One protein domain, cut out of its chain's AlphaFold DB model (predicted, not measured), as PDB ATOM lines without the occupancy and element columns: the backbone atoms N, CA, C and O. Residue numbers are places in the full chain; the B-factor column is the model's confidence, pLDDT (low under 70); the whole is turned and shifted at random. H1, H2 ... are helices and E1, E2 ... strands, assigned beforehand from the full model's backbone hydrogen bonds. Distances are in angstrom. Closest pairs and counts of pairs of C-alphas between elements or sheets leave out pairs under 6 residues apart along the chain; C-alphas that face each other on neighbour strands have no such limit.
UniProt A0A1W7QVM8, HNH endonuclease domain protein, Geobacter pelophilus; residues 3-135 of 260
ATOM      1  N   TYR A   3     -57.843 -24.782  49.055       80.06
ATOM      2  CA  TYR A   3     -56.580 -25.282  49.548       80.06
ATOM      3  C   TYR A   3     -55.531 -24.183  49.449       80.06
ATOM      4  O   TYR A   3     -55.409 -23.567  48.397       80.06
ATOM      5  N   ILE A   4     -54.740 -23.940  50.493       82.12
ATOM      6  CA  ILE A   4     -53.727 -22.874  50.464       82.12
ATOM      7  C   ILE A   4     -52.321 -23.418  50.690       82.12
ATOM      8  O   ILE A   4     -52.110 -24.298  51.530       82.12
ATOM      9  N   LYS A   5     -51.345 -22.886  49.951       81.88
ATOM     10  CA  LYS A   5     -49.929 -23.197  50.144       81.88
ATOM     11  C   LYS A   5     -49.066 -21.943  50.086       81.88
ATOM     12  O   LYS A   5     -49.121 -21.199  49.110       81.88
ATOM     13  N   VAL A   6     -48.251 -21.741  51.122       80.00
ATOM     14  CA  VAL A   6     -47.410 -20.547  51.288       80.00
ATOM     15  C   VAL A   6     -45.936 -20.897  51.157       80.00
ATOM     16  O   VAL A   6     -45.447 -21.844  51.773       80.00
ATOM     17  N   TYR A   7     -45.229 -20.089  50.378       77.06
ATOM     18  CA  TYR A   7     -43.789 -20.117  50.195       77.06
ATOM     19  C   TYR A   7     -43.223 -18.793  50.714       77.06
ATOM     20  O   TYR A   7     -43.562 -17.719  50.214       77.06
ATOM     21  N   SER A   8     -42.378 -18.873  51.749       61.31
ATOM     22  CA  SER A   8     -41.831 -17.704  52.459       61.31
ATOM     23  C   SER A   8     -40.919 -16.830  51.599       61.31
ATOM     24  O   SER A   8     -40.699 -15.669  51.919       61.31
ATOM     25  N   THR A   9     -40.383 -17.382  50.514       64.88
ATOM     26  CA  THR A   9     -39.543 -16.686  49.539       64.88
ATOM     27  C   THR A   9     -40.040 -16.972  48.128       64.88
ATOM     28  O   THR A   9     -40.843 -17.883  47.897       64.88
ATOM     29  N   LYS A  10     -39.565 -16.184  47.159       65.75
ATOM     30  CA  LYS A  10     -39.819 -16.461  45.747       65.75
ATOM     31  C   LYS A  10     -39.214 -17.822  45.400       65.75
ATOM     32  O   LYS A  10     -38.003 -18.003  45.473       65.75
ATOM     33  N   VAL A  11     -40.063 -18.771  45.021       70.75
ATOM     34  CA  VAL A  11     -39.602 -20.074  44.535       70.75
ATOM     35  C   VAL A  11     -38.936 -19.850  43.174       70.75
ATOM     36  O   VAL A  11     -39.546 -19.183  42.334       70.75
ATOM     37  N   PRO A  12     -37.732 -20.395  42.914       71.56
ATOM     38  CA  PRO A  12     -37.017 -20.178  41.653       71.56
ATOM     39  C   PRO A  12     -37.879 -20.442  40.411       71.56
ATOM     40  O   PRO A  12     -37.883 -19.660  39.465       71.56
ATOM     41  N   ASN A  13     -38.704 -21.490  40.468       78.38
ATOM     42  CA  ASN A  13     -39.536 -21.922  39.347       78.38
ATOM     43  C   ASN A  13     -40.826 -21.095  39.188       78.38
ATOM     44  O   ASN A  13     -41.524 -21.238  38.187       78.38
ATOM     45  N   ALA A  14     -41.150 -20.190  40.124       74.62
ATOM     46  CA  ALA A  14     -42.441 -19.505  40.122       74.62
ATOM     47  C   ALA A  14     -42.664 -18.595  38.915       74.62
ATOM     48  O   ALA A  14     -43.752 -18.573  38.333       74.62
ATOM     49  N   ALA A  15     -41.608 -17.903  38.491       70.69
ATOM     50  CA  ALA A  15     -41.664 -17.027  37.328       70.69
ATOM     51  C   ALA A  15     -41.804 -17.794  36.002       70.69
ATOM     52  O   ALA A  15     -42.177 -17.219  34.980       70.69
ATOM     53  N   ILE A  16     -41.477 -19.088  36.006       77.75
ATOM     54  CA  ILE A  16     -41.536 -19.946  34.825       77.75
ATOM     55  C   ILE A  16     -42.947 -20.503  34.643       77.75
ATOM     56  O   ILE A  16     -43.356 -20.754  33.513       77.75
ATOM     57  N   THR A  17     -43.703 -20.662  35.731       81.94
ATOM     58  CA  THR A  17     -44.924 -21.460  35.672       81.94
ATOM     59  C   THR A  17     -46.187 -20.815  36.184       81.94
ATOM     60  O   THR A  17     -47.251 -21.200  35.712       81.94
ATOM     61  N   LEU A  18     -46.118 -19.875  37.126       86.88
ATOM     62  CA  LEU A  18     -47.290 -19.115  37.575       86.88
ATOM     63  C   LEU A  18     -47.331 -17.739  36.924       86.88
ATOM     64  O   LEU A  18     -48.406 -17.266  36.573       86.88
ATOM     65  N   ASP A  19     -46.168 -17.127  36.692       82.88
ATOM     66  CA  ASP A  19     -46.085 -15.863  35.948       82.88
ATOM     67  C   ASP A  19     -46.109 -16.058  34.425       82.88
ATOM     68  O   ASP A  19     -46.291 -15.093  33.684       82.88
ATOM     69  N   LYS A  20     -45.915 -17.291  33.941       84.19
ATOM     70  CA  LYS A  20     -45.902 -17.624  32.513       84.19
ATOM     71  C   LYS A  20     -46.706 -18.893  32.243       84.19
ATOM     72  O   LYS A  20     -46.645 -19.849  33.008       84.19
ATOM     73  N   MET A  21     -47.437 -18.892  31.128       89.19
ATOM     74  CA  MET A  21     -48.156 -20.066  30.629       89.19
ATOM     75  C   MET A  21     -47.326 -20.805  29.580       89.19
ATOM     76  O   MET A  21     -46.797 -20.192  28.645       89.19
ATOM     77  N   ILE A  22     -47.278 -22.125  29.698       90.56
ATOM     78  CA  ILE A  22     -46.511 -23.040  28.855       90.56
ATOM     79  C   ILE A  22     -47.390 -23.528  27.705       90.56
ATOM     80  O   ILE A  22     -48.528 -23.928  27.935       90.56
ATOM     81  N   GLN A  23     -46.868 -23.501  26.478       91.50
ATOM     82  CA  GLN A  23     -47.548 -24.067  25.309       91.50
ATOM     83  C   GLN A  23     -47.474 -25.595  25.341       91.50
ATOM     84  O   GLN A  23     -46.385 -26.162  25.458       91.50
ATOM     85  N   LEU A  24     -48.619 -26.265  25.215       91.12
ATOM     86  CA  LEU A  24     -48.680 -27.712  25.431       91.12
ATOM     87  C   LEU A  24     -48.177 -28.530  24.245       91.12
ATOM     88  O   LEU A  24     -47.455 -29.498  24.460       91.12
ATOM     89  N   ALA A  25     -48.486 -28.138  23.006       88.62
ATOM     90  CA  ALA A  25     -48.060 -28.900  21.829       88.62
ATOM     91  C   ALA A  25     -46.520 -28.984  21.676       88.62
ATOM     92  O   ALA A  25     -46.008 -30.094  21.507       88.62
ATOM     93  N   PRO A  26     -45.745 -27.886  21.819       90.56
ATOM     94  CA  PRO A  26     -44.281 -27.953  21.776       90.56
ATOM     95  C   PRO A  26     -43.659 -28.681  22.970       90.56
ATOM     96  O   PRO A  26     -42.574 -29.245  22.848       90.56
ATOM     97  N   ALA A  27     -44.310 -28.651  24.137       89.31
ATOM     98  CA  ALA A  27     -43.867 -29.427  25.289       89.31
ATOM     99  C   ALA A  27     -44.097 -30.925  25.037       89.31
ATOM    100  O   ALA A  27     -43.182 -31.728  25.181       89.31
ATOM    101  N   PHE A  28     -45.287 -31.299  24.562       90.56
ATOM    102  CA  PHE A  28     -45.673 -32.683  24.303       90.56
ATOM    103  C   PHE A  28     -44.763 -33.407  23.303       90.56
ATOM    104  O   PHE A  28     -44.495 -34.599  23.469       90.56
ATOM    105  N   SER A  29     -44.250 -32.715  22.284       89.69
ATOM    106  CA  SER A  29     -43.325 -33.318  21.313       89.69
ATOM    107  C   SER A  29     -41.972 -33.708  21.918       89.69
ATOM    108  O   SER A  29     -41.300 -34.577  21.371       89.69
ATOM    109  N   LYS A  30     -41.591 -33.113  23.054       91.75
ATOM    110  CA  LYS A  30     -40.310 -33.345  23.739       91.75
ATOM    111  C   LYS A  30     -40.392 -34.360  24.880       91.75
ATOM    112  O   LYS A  30     -39.357 -34.758  25.397       91.75
ATOM    113  N   ILE A  31     -41.598 -34.772  25.275       91.25
ATOM    114  CA  ILE A  31     -41.809 -35.746  26.352       91.25
ATOM    115  C   ILE A  31     -41.643 -37.157  25.789       91.25
ATOM    116  O   ILE A  31     -42.363 -37.554  24.872       91.25
ATOM    117  N   SER A  32     -40.739 -37.930  26.369       90.69
ATOM    118  CA  SER A  32     -40.449 -39.319  26.022       90.69
ATOM    119  C   SER A  32     -41.213 -40.326  26.888       90.69
ATOM    120  O   SER A  32     -41.654 -41.353  26.367       90.69
ATOM    121  N   ASN A  33     -41.459 -40.040  28.173       91.31
ATOM    122  CA  ASN A  33     -42.169 -40.963  29.062       91.31
ATOM    123  C   ASN A  33     -43.643 -41.155  28.660       91.31
ATOM    124  O   ASN A  33     -44.423 -40.205  28.568       91.31
ATOM    125  N   SER A  34     -44.042 -42.412  28.468       88.81
ATOM    126  CA  SER A  34     -45.374 -42.795  27.987       88.81
ATOM    127  C   SER A  34     -46.516 -42.410  28.933       88.81
ATOM    128  O   SER A  34     -47.581 -42.000  28.465       88.81
ATOM    129  N   ASP A  35     -46.309 -42.481  30.250       88.44
ATOM    130  CA  ASP A  35     -47.313 -42.079  31.236       88.44
ATOM    131  C   ASP A  35     -47.523 -40.562  31.220       88.44
ATOM    132  O   ASP A  35     -48.668 -40.107  31.174       88.44
ATOM    133  N   ILE A  36     -46.440 -39.777  31.181       91.44
ATOM    134  CA  ILE A  36     -46.523 -38.313  31.083       91.44
ATOM    135  C   ILE A  36     -47.224 -37.923  29.776       91.44
ATOM    136  O   ILE A  36     -48.135 -37.091  29.788       91.44
ATOM    137  N   ARG A  37     -46.885 -38.579  28.657       91.56
ATOM    138  CA  ARG A  37     -47.556 -38.372  27.364       91.56
ATOM    139  C   ARG A  37     -49.058 -38.653  27.446       91.56
ATOM    140  O   ARG A  37     -49.839 -37.852  26.941       91.56
ATOM    141  N   ARG A  38     -49.481 -39.733  28.112       90.88
ATOM    142  CA  ARG A  38     -50.909 -40.068  28.294       90.88
ATOM    143  C   ARG A  38     -51.671 -38.997  29.080       90.88
ATOM    144  O   ARG A  38     -52.857 -38.791  28.837       90.88
ATOM    145  N   HIS A  39     -51.030 -38.355  30.051       89.31
ATOM    146  CA  HIS A  39     -51.631 -37.225  30.760       89.31
ATOM    147  C   HIS A  39     -51.690 -35.984  29.862       89.31
ATOM    148  O   HIS A  39     -52.765 -35.419  29.675       89.31
ATOM    149  N   PHE A  40     -50.576 -35.616  29.224       88.12
ATOM    150  CA  PHE A  40     -50.516 -34.455  28.332       88.12
ATOM    151  C   PHE A  40     -51.503 -34.534  27.170       88.12
ATOM    152  O   PHE A  40     -52.108 -33.521  26.841       88.12
ATOM    153  N   SER A  41     -51.723 -35.713  26.582       88.44
ATOM    154  CA  SER A  41     -52.670 -35.873  25.473       88.44
ATOM    155  C   SER A  41     -54.097 -35.467  25.845       88.44
ATOM    156  O   SER A  41     -54.837 -35.011  24.982       88.44
ATOM    157  N   LYS A  42     -54.476 -35.593  27.124       90.25
ATOM    158  CA  LYS A  42     -55.782 -35.154  27.647       90.25
ATOM    159  C   LYS A  42     -55.869 -33.648  27.872       90.25
ATOM    160  O   LYS A  42     -56.952 -33.159  28.158       90.25
ATOM    161  N   LEU A  43     -54.731 -32.958  27.832       90.62
ATOM    162  CA  LEU A  43     -54.617 -31.522  28.049       90.62
ATOM    163  C   LEU A  43     -54.428 -30.759  26.737       90.62
ATOM    164  O   LEU A  43     -54.527 -29.541  26.758       90.62
ATOM    165  N   LEU A  44     -54.127 -31.435  25.619       87.69
ATOM    166  CA  LEU A  44     -53.808 -30.807  24.326       87.69
ATOM    167  C   LEU A  44     -54.963 -30.000  23.716       87.69
ATOM    168  O   LEU A  44     -54.718 -29.178  22.838       87.69
ATOM    169  N   ASP A  45     -56.197 -30.209  24.177       87.94
ATOM    170  CA  ASP A  45     -57.345 -29.345  23.874       87.94
ATOM    171  C   ASP A  45     -57.150 -27.916  24.408       87.94
ATOM    172  O   ASP A  45     -57.766 -26.965  23.929       87.94
ATOM    173  N   ARG A  46     -56.255 -27.751  25.384       87.31
ATOM    174  CA  ARG A  46     -55.842 -26.469  25.943       87.31
ATOM    175  C   ARG A  46     -54.562 -26.014  25.257       87.31
ATOM    176  O   ARG A  46     -53.550 -26.706  25.255       87.31
ATOM    177  N   GLU A  47     -54.567 -24.802  24.718       87.62
ATOM    178  CA  GLU A  47     -53.382 -24.259  24.046       87.62
ATOM    179  C   GLU A  47     -52.214 -24.061  25.032       87.62
ATOM    180  O   GLU A  47     -51.056 -24.391  24.744       87.62
ATOM    181  N   ARG A  48     -52.519 -23.516  26.221       92.19
ATOM    182  CA  ARG A  48     -51.525 -23.151  27.235       92.19
ATOM    183  C   ARG A  48     -52.018 -23.433  28.651       92.19
ATOM    184  O   ARG A  48     -53.188 -23.213  28.956       92.19
ATOM    185  N   LEU A  49     -51.110 -23.858  29.529       94.00
ATOM    186  CA  LEU A  49     -51.383 -24.070  30.956       94.00
ATOM    187  C   LEU A  49     -50.236 -23.587  31.843       94.00
ATOM    188  O   LEU A  49     -49.096 -23.422  31.406       94.00
ATOM    189  N   ASN A  50     -50.556 -23.385  33.117       94.62
ATOM    190  CA  ASN A  50     -49.586 -23.214  34.187       94.62
ATOM    191  C   ASN A  50     -49.254 -24.580  34.798       94.62
ATOM    192  O   ASN A  50     -50.050 -25.515  34.724       94.62
ATOM    193  N   PHE A  51     -48.096 -24.689  35.439       93.12
ATOM    194  CA  PHE A  51     -47.673 -25.926  36.096       93.12
ATOM    195  C   PHE A  51     -47.133 -25.642  37.496       93.12
ATOM    196  O   PHE A  51     -46.577 -24.580  37.766       93.12
ATOM    197  N   TRP A  52     -47.290 -26.570  38.428       91.50
ATOM    198  CA  TRP A  52     -46.739 -26.399  39.770       91.50
ATOM    199  C   TRP A  52     -46.524 -27.731  40.461       91.50
ATOM    200  O   TRP A  52     -47.316 -28.649  40.279       91.50
ATOM    201  N   ASP A  53     -45.502 -27.822  41.305       87.69
ATOM    202  CA  ASP A  53     -45.329 -28.955  42.209       87.69
ATOM    203  C   ASP A  53     -45.693 -28.550  43.642       87.69
ATOM    204  O   ASP A  53     -45.114 -27.651  44.267       87.69
ATOM    205  N   PHE A  54     -46.698 -29.240  44.181       83.12
ATOM    206  CA  PHE A  54     -47.087 -29.109  45.580       83.12
ATOM    207  C   PHE A  54     -46.280 -30.055  46.486       83.12
ATOM    208  O   PHE A  54     -46.411 -29.987  47.709       83.12
ATOM    209  N   GLY A  55     -45.380 -30.869  45.945       79.50
ATOM    210  CA  GLY A  55     -44.652 -31.901  46.665       79.50
ATOM    211  C   GLY A  55     -45.534 -33.108  46.976       79.50
ATOM    212  O   GLY A  55     -46.745 -33.004  47.161       79.50
ATOM    213  N   VAL A  56     -44.902 -34.277  47.097       75.19
ATOM    214  CA  VAL A  56     -45.578 -35.586  47.197       75.19
ATOM    215  C   VAL A  56     -46.688 -35.630  48.254       75.19
ATOM    216  O   VAL A  56     -47.742 -36.207  48.006       75.19
ATOM    217  N   ARG A  57     -46.475 -35.010  49.421       74.12
ATOM    218  CA  ARG A  57     -47.449 -35.046  50.524       74.12
ATOM    219  C   ARG A  57     -48.683 -34.195  50.265       74.12
ATOM    220  O   ARG A  57     -49.788 -34.671  50.484       74.12
ATOM    221  N   ALA A  58     -48.501 -32.960  49.803       75.62
ATOM    222  CA  ALA A  58     -49.631 -32.071  49.557       75.62
ATOM    223  C   ALA A  58     -50.426 -32.530  48.333       75.62
ATOM    224  O   ALA A  58     -51.653 -32.507  48.354       75.62
ATOM    225  N   THR A  59     -49.743 -33.026  47.296       83.56
ATOM    226  CA  THR A  59     -50.409 -33.552  46.102       83.56
ATOM    227  C   THR A  59     -51.315 -34.748  46.410       83.56
ATOM    228  O   THR A  59     -52.328 -34.916  45.745       83.56
ATOM    229  N   ALA A  60     -51.033 -35.532  47.458       80.81
ATOM    230  CA  ALA A  60     -51.903 -36.637  47.873       80.81
ATOM    231  C   ALA A  60     -53.294 -36.188  48.372       80.81
ATOM    232  O   ALA A  60     -54.234 -36.980  48.345       80.81
ATOM    233  N   ALA A  61     -53.437 -34.937  48.822       81.06
ATOM    234  CA  ALA A  61     -54.716 -34.365  49.248       81.06
ATOM    235  C   ALA A  61     -55.490 -33.688  48.101       81.06
ATOM    236  O   ALA A  61     -56.655 -33.331  48.275       81.06
ATOM    237  N   LEU A  62     -54.850 -33.505  46.945       86.19
ATOM    238  CA  LEU A  62     -55.381 -32.761  45.810       86.19
ATOM    239  C   LEU A  62     -56.086 -33.668  44.804       86.19
ATOM    240  O   LEU A  62     -55.711 -34.824  44.603       86.19
ATOM    241  N   LYS A  63     -57.101 -33.117  44.142       90.06
ATOM    242  CA  LYS A  63     -57.858 -33.770  43.073       90.06
ATOM    243  C   LYS A  63     -58.080 -32.814  41.905       90.06
ATOM    244  O   LYS A  63     -58.048 -31.592  42.052       90.06
ATOM    245  N   ASN A  64     -58.358 -33.384  40.736       91.56
ATOM    246  CA  ASN A  64     -58.740 -32.604  39.563       91.56
ATOM    247  C   ASN A  64     -60.011 -31.798  39.880       91.56
ATOM    248  O   ASN A  64     -60.965 -32.318  40.457       91.56
ATOM    249  N   GLY A  65     -60.005 -30.518  39.515       90.06
ATOM    250  CA  GLY A  65     -61.076 -29.564  39.786       90.06
ATOM    251  C   GLY A  65     -60.920 -28.760  41.079       90.06
ATOM    252  O   GLY A  65     -61.613 -27.748  41.211       90.06
ATOM    253  N   ASP A  66     -60.016 -29.139  41.991       90.62
ATOM    254  CA  ASP A  66     -59.810 -28.411  43.247       90.62
ATOM    255  C   ASP A  66     -59.314 -26.977  43.020       90.62
ATOM    256  O   ASP A  66     -58.498 -26.701  42.133       90.62
ATOM    257  N   SER A  67     -59.798 -26.062  43.866       91.06
ATOM    258  CA  SER A  67     -59.328 -24.678  43.922       91.06
ATOM    259  C   SER A  67     -58.150 -24.579  44.884       91.06
ATOM    260  O   SER A  67     -58.258 -24.969  46.049       91.06
ATOM    261  N   VAL A  68     -57.037 -24.027  44.406       90.50
ATOM    262  CA  VAL A  68     -55.802 -23.872  45.179       90.50
ATOM    263  C   VAL A  68     -55.311 -22.429  45.137       90.50
ATOM    264  O   VAL A  68     -55.280 -21.809  44.080       90.50
ATOM    265  N   SER A  69     -54.887 -21.904  46.278       89.88
ATOM    266  CA  SER A  69     -54.249 -20.601  46.421       89.88
ATOM    267  C   SER A  69     -52.761 -20.810  46.711       89.88
ATOM    268  O   SER A  69     -52.388 -21.408  47.724       89.88
ATOM    269  N   ILE A  70     -51.899 -20.348  45.807       90.00
ATOM    270  CA  ILE A  70     -50.439 -20.446  45.921       90.00
ATOM    271  C   ILE A  70     -49.901 -19.062  46.266       90.00
ATOM    272  O   ILE A  70     -50.052 -18.130  45.483       90.00
ATOM    273  N   ILE A  71     -49.258 -18.917  47.420       86.44
ATOM    274  CA  ILE A  71     -48.663 -17.651  47.859       86.44
ATOM    275  C   ILE A  71     -47.143 -17.761  47.764       86.44
ATOM    276  O   ILE A  71     -46.546 -18.599  48.433       86.44
ATOM    277  N   CYS A  72     -46.519 -16.912  46.950       84.62
ATOM    278  CA  CYS A  72     -45.068 -16.786  46.818       84.62
ATOM    279  C   CYS A  72     -44.636 -15.391  47.281       84.62
ATOM    280  O   CYS A  72     -44.869 -14.403  46.579       84.62
ATOM    281  N   GLY A  73     -44.011 -15.297  48.458       80.81
ATOM    282  CA  GLY A  73     -43.744 -14.003  49.089       80.81
ATOM    283  C   GLY A  73     -45.054 -13.259  49.370       80.81
ATOM    284  O   GLY A  73     -45.888 -13.751  50.123       80.81
ATOM    285  N   SER A  74     -45.255 -12.100  48.737       83.75
ATOM    286  CA  SER A  74     -46.494 -11.309  48.836       83.75
ATOM    287  C   SER A  74     -47.507 -11.585  47.722       83.75
ATOM    288  O   SER A  74     -48.614 -11.058  47.760       83.75
ATOM    289  N   LYS A  75     -47.168 -12.385  46.706       87.75
ATOM    290  CA  LYS A  75     -48.032 -12.604  45.540       87.75
ATOM    291  C   LYS A  75     -48.842 -13.885  45.700       87.75
ATOM    292  O   LYS A  75     -48.275 -14.951  45.918       87.75
ATOM    293  N   CYS A  76     -50.159 -13.784  45.572       89.56
ATOM    294  CA  CYS A  76     -51.101 -14.892  45.646       89.56
ATOM    295  C   CYS A  76     -51.692 -15.182  44.268       89.56
ATOM    296  O   CYS A  76     -52.262 -14.294  43.635       89.56
ATOM    297  N   TYR A  77     -51.607 -16.439  43.851       92.06
ATOM    298  CA  TYR A  77     -52.227 -16.968  42.645       92.06
ATOM    299  C   TYR A  77     -53.393 -17.852  43.063       92.06
ATOM    300  O   TYR A  77     -53.198 -18.819  43.797       92.06
ATOM    301  N   SER A  78     -54.596 -17.530  42.604       92.62
ATOM    302  CA  SER A  78     -55.755 -18.405  42.768       92.62
ATOM    303  C   SER A  78     -55.881 -19.254  41.513       92.62
ATOM    304  O   SER A  78     -56.037 -18.729  40.410       92.62
ATOM    305  N   CYS A  79     -55.785 -20.567  41.668       94.12
ATOM    306  CA  CYS A  79     -55.690 -21.525  40.579       94.12
ATOM    307  C   CYS A  79     -56.751 -22.621  40.700       94.12
ATOM    308  O   CYS A  79     -57.327 -22.854  41.763       94.12
ATOM    309  N   GLN A  80     -56.971 -23.335  39.601       94.31
ATOM    310  CA  GLN A  80     -57.722 -24.584  39.581       94.31
ATOM    311  C   GLN A  80     -56.856 -25.708  39.027       94.31
ATOM    312  O   GLN A  80     -56.180 -25.522  38.013       94.31
ATOM    313  N   ILE A  81     -56.890 -26.864  39.691       93.94
ATOM    314  CA  ILE A  81     -56.181 -28.061  39.242       93.94
ATOM    315  C   ILE A  81     -56.924 -28.664  38.062       93.94
ATOM    316  O   ILE A  81     -58.107 -28.984  38.159       93.94
ATOM    317  N   ILE A  82     -56.213 -28.831  36.957       94.88
ATOM    318  CA  ILE A  82     -56.727 -29.492  35.762       94.88
ATOM    319  C   ILE A  82     -56.366 -30.970  35.802       94.88
ATOM    320  O   ILE A  82     -57.238 -31.816  35.624       94.88
ATOM    321  N   ASP A  83     -55.098 -31.271  36.085       93.88
ATOM    322  CA  ASP A  83     -54.626 -32.644  36.191       93.88
ATOM    323  C   ASP A  83     -53.405 -32.770  37.104       93.88
ATOM    324  O   ASP A  83     -52.681 -31.798  37.343       93.88
ATOM    325  N   ILE A  84     -53.174 -33.981  37.604       92.62
ATOM    326  CA  ILE A  84     -52.034 -34.329  38.451       92.62
ATOM    327  C   ILE A  84     -51.214 -35.400  37.733       92.62
ATOM    328  O   ILE A  84     -51.641 -36.546  37.585       92.62
ATOM    329  N   ILE A  85     -50.019 -35.016  37.298       91.94
ATOM    330  CA  ILE A  85     -49.142 -35.807  36.440       91.94
ATOM    331  C   ILE A  85     -48.030 -36.410  37.291       91.94
ATOM    332  O   ILE A  85     -47.266 -35.697  37.943       91.94
ATOM    333  N   LYS A  86     -47.931 -37.741  37.283       89.31
ATOM    334  CA  LYS A  86     -46.838 -38.460  37.945       89.31
ATOM    335  C   LYS A  86     -45.577 -38.344  37.093       89.31
ATOM    336  O   LYS A  86     -45.551 -38.847  35.975       89.31
ATOM    337  N   ASP A  87     -44.545 -37.721  37.642       88.31
ATOM    338  CA  ASP A  87     -43.253 -37.495  36.990       88.31
ATOM    339  C   ASP A  87     -42.108 -37.996  37.893       88.31
ATOM    340  O   ASP A  87     -41.323 -37.213  38.429       88.31
ATOM    341  N   PRO A  88     -42.014 -39.317  38.145       82.88
ATOM    342  CA  PRO A  88     -41.117 -39.865  39.165       82.88
ATOM    343  C   PRO A  88     -39.632 -39.546  38.925       82.88
ATOM    344  O   PRO A  88     -38.871 -39.485  39.893       82.88
ATOM    345  N   ASN A  89     -39.245 -39.312  37.666       85.81
ATOM    346  CA  ASN A  89     -37.871 -39.037  37.240       85.81
ATOM    347  C   ASN A  89     -37.593 -37.543  36.976       85.81
ATOM    348  O   ASN A  89     -36.433 -37.175  36.776       85.81
ATOM    349  N   GLY A  90     -38.618 -36.685  37.031       87.56
ATOM    350  CA  GLY A  90     -38.488 -35.236  36.871       87.56
ATOM    351  C   GLY A  90     -38.356 -34.775  35.422       87.56
ATOM    352  O   GLY A  90     -37.898 -33.659  35.203       87.56
ATOM    353  N   GLU A  91     -38.720 -35.610  34.445       91.44
ATOM    354  CA  GLU A  91     -38.599 -35.291  33.019       91.44
ATOM    355  C   GLU A  91     -39.433 -34.064  32.649       91.44
ATOM    356  O   GLU A  91     -38.971 -33.177  31.929       91.44
ATOM    357  N   LEU A  92     -40.666 -33.996  33.151       90.56
ATOM    358  CA  LEU A  92     -41.543 -32.869  32.889       90.56
ATOM    359  C   LEU A  92     -41.028 -31.618  33.601       90.56
ATOM    360  O   LEU A  92     -41.013 -30.546  33.004       90.56
ATOM    361  N   GLY A  93     -40.565 -31.746  34.846       89.12
ATOM    362  CA  GLY A  93     -39.906 -30.643  35.548       89.12
ATOM    363  C   GLY A  93     -38.711 -30.080  34.767       89.12
ATOM    364  O   GLY A  93     -38.623 -28.868  34.567       89.12
ATOM    365  N   ASP A  94     -37.832 -30.949  34.267       89.75
ATOM    366  CA  ASP A  94     -36.655 -30.557  33.484       89.75
ATOM    367  C   ASP A  94     -37.052 -29.876  32.167       89.75
ATOM    368  O   ASP A  94     -36.512 -28.825  31.821       89.75
ATOM    369  N   LEU A  95     -38.051 -30.419  31.460       89.75
ATOM    370  CA  LEU A  95     -38.599 -29.830  30.236       89.75
ATOM    371  C   LEU A  95     -39.166 -28.426  30.474       89.75
ATOM    372  O   LEU A  95     -39.023 -27.536  29.633       89.75
ATOM    373  N   LEU A  96     -39.814 -28.228  31.621       88.88
ATOM    374  CA  LEU A  96     -40.341 -26.939  32.050       88.88
ATOM    375  C   LEU A  96     -39.238 -25.980  32.520       88.88
ATOM    376  O   LEU A  96     -39.549 -24.839  32.848       88.88
ATOM    377  N   GLY A  97     -37.971 -26.403  32.554       87.31
ATOM    378  CA  GLY A  97     -36.841 -25.589  32.999       87.31
ATOM    379  C   GLY A  97     -36.790 -25.404  34.514       87.31
ATOM    380  O   GLY A  97     -36.300 -24.383  34.995       87.31
ATOM    381  N   TRP A  98     -37.343 -26.342  35.283       88.31
ATOM    382  CA  TRP A  98     -37.352 -26.248  36.736       88.31
ATOM    383  C   TRP A  98     -35.996 -26.607  37.318       88.31
ATOM    384  O   TRP A  98     -35.453 -27.680  37.064       88.31
ATOM    385  N   ALA A  99     -35.489 -25.753  38.202       83.06
ATOM    386  CA  ALA A  99     -34.338 -26.103  39.016       83.06
ATOM    387  C   ALA A  99     -34.699 -27.296  39.913       83.06
ATOM    388  O   ALA A  99     -35.716 -27.256  40.611       83.06
ATOM    389  N   ARG A 100     -33.875 -28.348  39.912       82.31
ATOM    390  CA  ARG A 100     -34.002 -29.476  40.844       82.31
ATOM    391  C   ARG A 100     -33.541 -29.040  42.231       82.31
ATOM    392  O   ARG A 100     -32.410 -28.587  42.398       82.31
ATOM    393  N   GLN A 101     -34.392 -29.188  43.242       66.00
ATOM    394  CA  GLN A 101     -33.987 -28.921  44.623       66.00
ATOM    395  C   GLN A 101     -33.192 -30.113  45.158       66.00
ATOM    396  O   GLN A 101     -33.689 -31.236  45.161       66.00
ATOM    397  N   PHE A 102     -31.952 -29.869  45.591       70.31
ATOM    398  CA  PHE A 102     -31.047 -30.906  46.113       70.31
ATOM    399  C   PHE A 102     -30.825 -32.083  45.139       70.31
ATOM    400  O   PHE A 102     -30.643 -33.220  45.560       70.31
ATOM    401  N   GLY A 103     -30.900 -31.828  43.826       73.31
ATOM    402  CA  GLY A 103     -30.774 -32.859  42.787       73.31
ATOM    403  C   GLY A 103     -31.980 -33.800  42.649       73.31
ATOM    404  O   GLY A 103     -31.991 -34.644  41.751       73.31
ATOM    405  N   ALA A 104     -33.015 -33.650  43.481       74.31
ATOM    406  CA  ALA A 104     -34.197 -34.502  43.457       74.31
ATOM    407  C   ALA A 104     -35.206 -34.079  42.366       74.31
ATOM    408  O   ALA A 104     -35.368 -32.882  42.106       74.31
ATOM    409  N   PRO A 105     -35.910 -35.043  41.741       76.81
ATOM    410  CA  PRO A 105     -36.916 -34.766  40.721       76.81
ATOM    411  C   PRO A 105     -38.259 -34.300  41.302       76.81
ATOM    412  O   PRO A 105     -38.633 -34.629  42.433       76.81
ATOM    413  N   TRP A 106     -39.028 -33.593  40.476       80.81
ATOM    414  CA  TRP A 106     -40.371 -33.099  40.787       80.81
ATOM    415  C   TRP A 106     -41.431 -34.178  40.551       80.81
ATOM    416  O   TRP A 106     -42.021 -34.278  39.486       80.81
ATOM    417  N   LYS A 107     -41.656 -35.013  41.571       80.94
ATOM    418  CA  LYS A 107     -42.378 -36.287  41.425       80.94
ATOM    419  C   LYS A 107     -43.849 -36.179  41.010       80.94
ATOM    420  O   LYS A 107     -44.364 -37.142  40.444       80.94
ATOM    421  N   ASN A 108     -44.546 -35.085  41.334       86.81
ATOM    422  CA  ASN A 108     -45.963 -34.923  40.990       86.81
ATOM    423  C   ASN A 108     -46.266 -33.490  40.539       86.81
ATOM    424  O   ASN A 108     -46.549 -32.607  41.353       86.81
ATOM    425  N   VAL A 109     -46.276 -33.289  39.228       91.25
ATOM    426  CA  VAL A 109     -46.533 -31.994  38.605       91.25
ATOM    427  C   VAL A 109     -48.035 -31.804  38.415       91.25
ATOM    428  O   VAL A 109     -48.702 -32.599  37.759       91.25
ATOM    429  N   CYS A 110     -48.587 -30.726  38.955       93.19
ATOM    430  CA  CYS A 110     -49.968 -30.331  38.722       93.19
ATOM    431  C   CYS A 110     -50.049 -29.384  37.523       93.19
ATOM    432  O   CYS A 110     -49.366 -28.359  37.495       93.19
ATOM    433  N   ALA A 111     -50.918 -29.699  36.567       94.56
ATOM    434  CA  ALA A 111     -51.334 -28.784  35.515       94.56
ATOM    435  C   ALA A 111     -52.469 -27.897  36.044       94.56
ATOM    436  O   ALA A 111     -53.432 -28.394  36.634       94.56
ATOM    437  N   LEU A 112     -52.355 -26.585  35.857       94.62
ATOM    438  CA  LEU A 112     -53.192 -25.582  36.506       94.62
ATOM    439  C   LEU A 112     -53.698 -24.532  35.517       94.62
ATOM    440  O   LEU A 112     -53.010 -24.165  34.565       94.62
ATOM    441  N   THR A 113     -54.844 -23.940  35.840       93.81
ATOM    442  CA  THR A 113     -55.254 -22.640  35.295       93.81
ATOM    443  C   THR A 113     -55.201 -21.595  36.401       93.81
ATOM    444  O   THR A 113     -55.865 -21.756  37.426       93.81
ATOM    445  N   VAL A 114     -54.429 -20.522  36.210       93.25
ATOM    446  CA  VAL A 114     -54.454 -19.347  37.097       93.25
ATOM    447  C   VAL A 114     -55.702 -18.521  36.772       93.25
ATOM    448  O   VAL A 114     -55.851 -18.032  35.659       93.25
ATOM    449  N   LYS A 115     -56.608 -18.378  37.743       92.38
ATOM    450  CA  LYS A 115     -57.849 -17.595  37.626       92.38
ATOM    451  C   LYS A 115     -57.626 -16.122  37.940       92.38
ATOM    452  O   LYS A 115     -58.184 -15.257  37.278       92.38
ATOM    453  N   SER A 116     -56.833 -15.837  38.968       91.56
ATOM    454  CA  SER A 116     -56.513 -14.470  39.369       91.56
ATOM    455  C   SER A 116     -55.175 -14.408  40.088       91.56
ATOM    456  O   SER A 116     -54.638 -15.413  40.562       91.56
ATOM    457  N   THR A 117     -54.611 -13.207  40.132       91.62
ATOM    458  CA  THR A 117     -53.347 -12.915  40.801       91.62
ATOM    459  C   THR A 117     -53.499 -11.617  41.581       91.62
ATOM    460  O   THR A 117     -53.963 -10.625  41.026       91.62
ATOM    461  N   LYS A 118     -53.105 -11.618  42.857       92.12
ATOM    462  CA  LYS A 118     -53.176 -10.443  43.737       92.12
ATOM    463  C   LYS A 118     -51.928 -10.315  44.601       92.12
ATOM    464  O   LYS A 118     -51.316 -11.320  44.956       92.12
ATOM    465  N   LEU A 119     -51.561  -9.085  44.948       89.88
ATOM    466  CA  LEU A 119     -50.603  -8.830  46.022       89.88
ATOM    467  C   LEU A 119     -51.345  -8.840  47.357       89.88
ATOM    468  O   LEU A 119     -52.489  -8.402  47.429       89.88
ATOM    469  N   LEU A 120     -50.697  -9.365  48.385       84.50
ATOM    470  CA  LEU A 120     -51.216  -9.474  49.738       84.50
ATOM    471  C   LEU A 120     -50.259  -8.807  50.720       84.50
ATOM    472  O   LEU A 120     -49.040  -8.990  50.653       84.50
ATOM    473  N   SER A 121     -50.833  -8.093  51.677       81.62
ATOM    474  CA  SER A 121     -50.151  -7.649  52.885       81.62
ATOM    475  C   SER A 121     -49.914  -8.819  53.855       81.62
ATOM    476  O   SER A 121     -50.615  -9.839  53.805       81.62
ATOM    477  N   PRO A 122     -48.966  -8.684  54.804       76.62
ATOM    478  CA  PRO A 122     -48.749  -9.689  55.845       76.62
ATOM    479  C   PRO A 122     -50.013 -10.026  56.651       76.62
ATOM    480  O   PRO A 122     -50.208 -11.177  57.045       76.62
ATOM    481  N   THR A 123     -50.887  -9.043  56.879       80.19
ATOM    482  CA  THR A 123     -52.149  -9.223  57.611       80.19
ATOM    483  C   THR A 123     -53.146 -10.062  56.815       80.19
ATOM    484  O   THR A 123     -53.724 -11.001  57.358       80.19
ATOM    485  N   GLU A 124     -53.293  -9.797  55.516       80.38
ATOM    486  CA  GLU A 124     -54.178 -10.580  54.644       80.38
ATOM    487  C   GLU A 124     -53.701 -12.028  54.498       80.38
ATOM    488  O   GLU A 124     -54.519 -12.946  54.482       80.38
ATOM    489  N   ILE A 125     -52.382 -12.259  54.455       76.38
ATOM    490  CA  ILE A 125     -51.818 -13.616  54.463       76.38
ATOM    491  C   ILE A 125     -52.213 -14.346  55.753       76.38
ATOM    492  O   ILE A 125     -52.697 -15.475  55.685       76.38
ATOM    493  N   LYS A 126     -52.065 -13.706  56.923       76.62
ATOM    494  CA  LYS A 126     -52.470 -14.300  58.211       76.62
ATOM    495  C   LYS A 126     -53.962 -14.648  58.238       76.62
ATOM    496  O   LYS A 126     -54.316 -15.745  58.661       76.62
ATOM    497  N   GLN A 127     -54.819 -13.757  57.740       78.25
ATOM    498  CA  GLN A 127     -56.269 -13.968  57.694       78.25
ATOM    499  C   GLN A 127     -56.680 -15.078  56.710       78.25
ATOM    500  O   GLN A 127     -57.589 -15.859  56.980       78.25
ATOM    501  N   LEU A 128     -56.002 -15.198  55.568       73.94
ATOM    502  CA  LEU A 128     -56.248 -16.295  54.626       73.94
ATOM    503  C   LEU A 128     -55.848 -17.648  55.217       73.94
ATOM    504  O   LEU A 128     -56.541 -18.646  55.009       73.94
ATOM    505  N   LEU A 129     -54.752 -17.679  55.977       68.88
ATOM    506  CA  LEU A 129     -54.258 -18.891  56.621       68.88
ATOM    507  C   LEU A 129     -55.142 -19.380  57.769       68.88
ATOM    508  O   LEU A 129     -55.143 -20.586  58.016       68.88
ATOM    509  N   SER A 130     -55.888 -18.495  58.439       65.88
ATOM    510  CA  SER A 130     -56.841 -18.886  59.487       65.88
ATOM    511  C   SER A 130     -58.126 -19.505  58.930       65.88
ATOM    512  O   SER A 130     -58.766 -20.293  59.616       65.88
ATOM    513  N   ASN A 131     -58.491 -19.172  57.687       59.75
ATOM    514  CA  ASN A 131     -59.796 -19.510  57.107       59.75
ATOM    515  C   ASN A 131     -59.744 -20.640  56.060       59.75
ATOM    516  O   ASN A 131     -60.783 -21.034  55.535       59.75
ATOM    517  N   SER A 132     -58.555 -21.163  55.747       60.00
ATOM    518  CA  SER A 132     -58.347 -22.124  54.653       60.00
ATOM    519  C   SER A 132     -57.725 -23.430  55.144       60.00
ATOM    520  O   SER A 132     -56.905 -23.437  56.063       60.00
ATOM    521  N   ARG A 133     -58.030 -24.553  54.476       59.84
ATOM    522  CA  ARG A 133     -57.288 -25.804  54.703       59.84
ATOM    523  C   ARG A 133     -55.894 -25.671  54.093       59.84
ATOM    524  O   ARG A 133     -55.734 -25.636  52.872       59.84
ATOM    525  N   GLN A 134     -54.878 -25.589  54.943       63.03
ATOM    526  CA  GLN A 134     -53.486 -25.550  54.500       63.03
ATOM    527  C   GLN A 134     -53.102 -26.907  53.899       63.03
ATOM    528  O   GLN A 134     -53.212 -27.941  54.555       63.03
ATOM    529  N   LEU A 135     -52.648 -26.906  52.641       53.91
ATOM    530  CA  LEU A 135     -52.234 -28.114  51.906       53.91
ATOM    531  C   LEU A 135     -51.004 -28.800  52.484       53.91
ATOM    532  O   LEU A 135     -50.705 -29.953  52.187       53.91
TER     533      LEU A 135
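Overview. This is residues 3 to 135 of the 260 residues of the protein "HNH endonuclease domain protein" of Geobacter pelophilus (UniProt A0A1W7QVM8). One strongly twisted five-stranded sheet runs through the domain, and its two long strands, E4 and E5, bend sharply side by side. H6 covers one face of the sheet at one end, over E1, E3 and E4, while H3 packs on the opposite face over E4 at the other end, with H2 beside H3. The printed part has 133 residues, with six named helices and five named strands in the order E1 H1 H2 H3 E2 H4 E3 E4 H5 E5 H6. The mixed sheet has the order E1 E3 E4 E5 E2, and the class is mixed, helices and strands. The whole is compact, with a radius of gyration of the C-alphas of 14.5 A and spans of 45 by 33 by 25 A.

Along the chain. Find C-alpha 3 at (-56.580, -25.282, 49.548), where E1, residues 3 to 7, begins. Next come H1, residues 14 to 17, H2, residues 24 to 28, and H3, residues 34 to 41, 10.4 A long. E2, residues 48 to 53, spans 17.2 A and precedes H4, residues 55 to 59. E3, residues 67 to 72, spans 16.6 A; E4, residues 75 to 86, begins at C-alpha 75, (-48.032, -12.604, 45.540), spans 27.0 A and bends by 81 degrees at residue 82. After H5, residues 91 to 95, look for E5, residues 108 to 119, also 27.0 A, bending by 83 degrees at residue 115. H6, residues 122 to 131, spans 14.8 A and ends at C-alpha 131, (-59.796, -19.510, 57.107).

Arrangement. Begin at edge strand E1, parallel to E3, with N 5 and O 69 at 2.9 A. E3 and E4 are an antiparallel hairpin; see N 70 and O 77, 2.8 A. E4 and E5 are antiparallel, with N 80 and O 113 at 2.9 A, as are E5 and edge strand E2, with N 52 and O 110 at 2.9 A. H6 is on the sheet at a height of 9.9 A; the C-alphas of Leu 129 and Ile 4 are its closest to E1, 7.4 A. H3 is on the opposite face, 8.9 A over the sheet, slantwise to E4 at 46 degrees on the local plane. H2 and H3 touch, their closest C-alphas, of Phe 28 and Phe 40, 6.5 A apart. H4 is on the sheet, only just over E2, on which 3 of its C-alphas fall; H1 and H5 only graze the sheet. Every O i to N i+4 pair is within hydrogen-bond range in H2, H3, H4 and H5, and 5 of 6 in H6; H1 is too short for such a pair.

Size, cuts and confidence. The C-alphas of Ser 34 and Thr 123 are the farthest apart, 45.3 A. The printed part has no cut. Look at residues 96 to 107 for the long link, from H5 to E5. Mean pLDDT of the printed part is 84.4; residues 8 to 10, 101 and 129 to 135 are under 70.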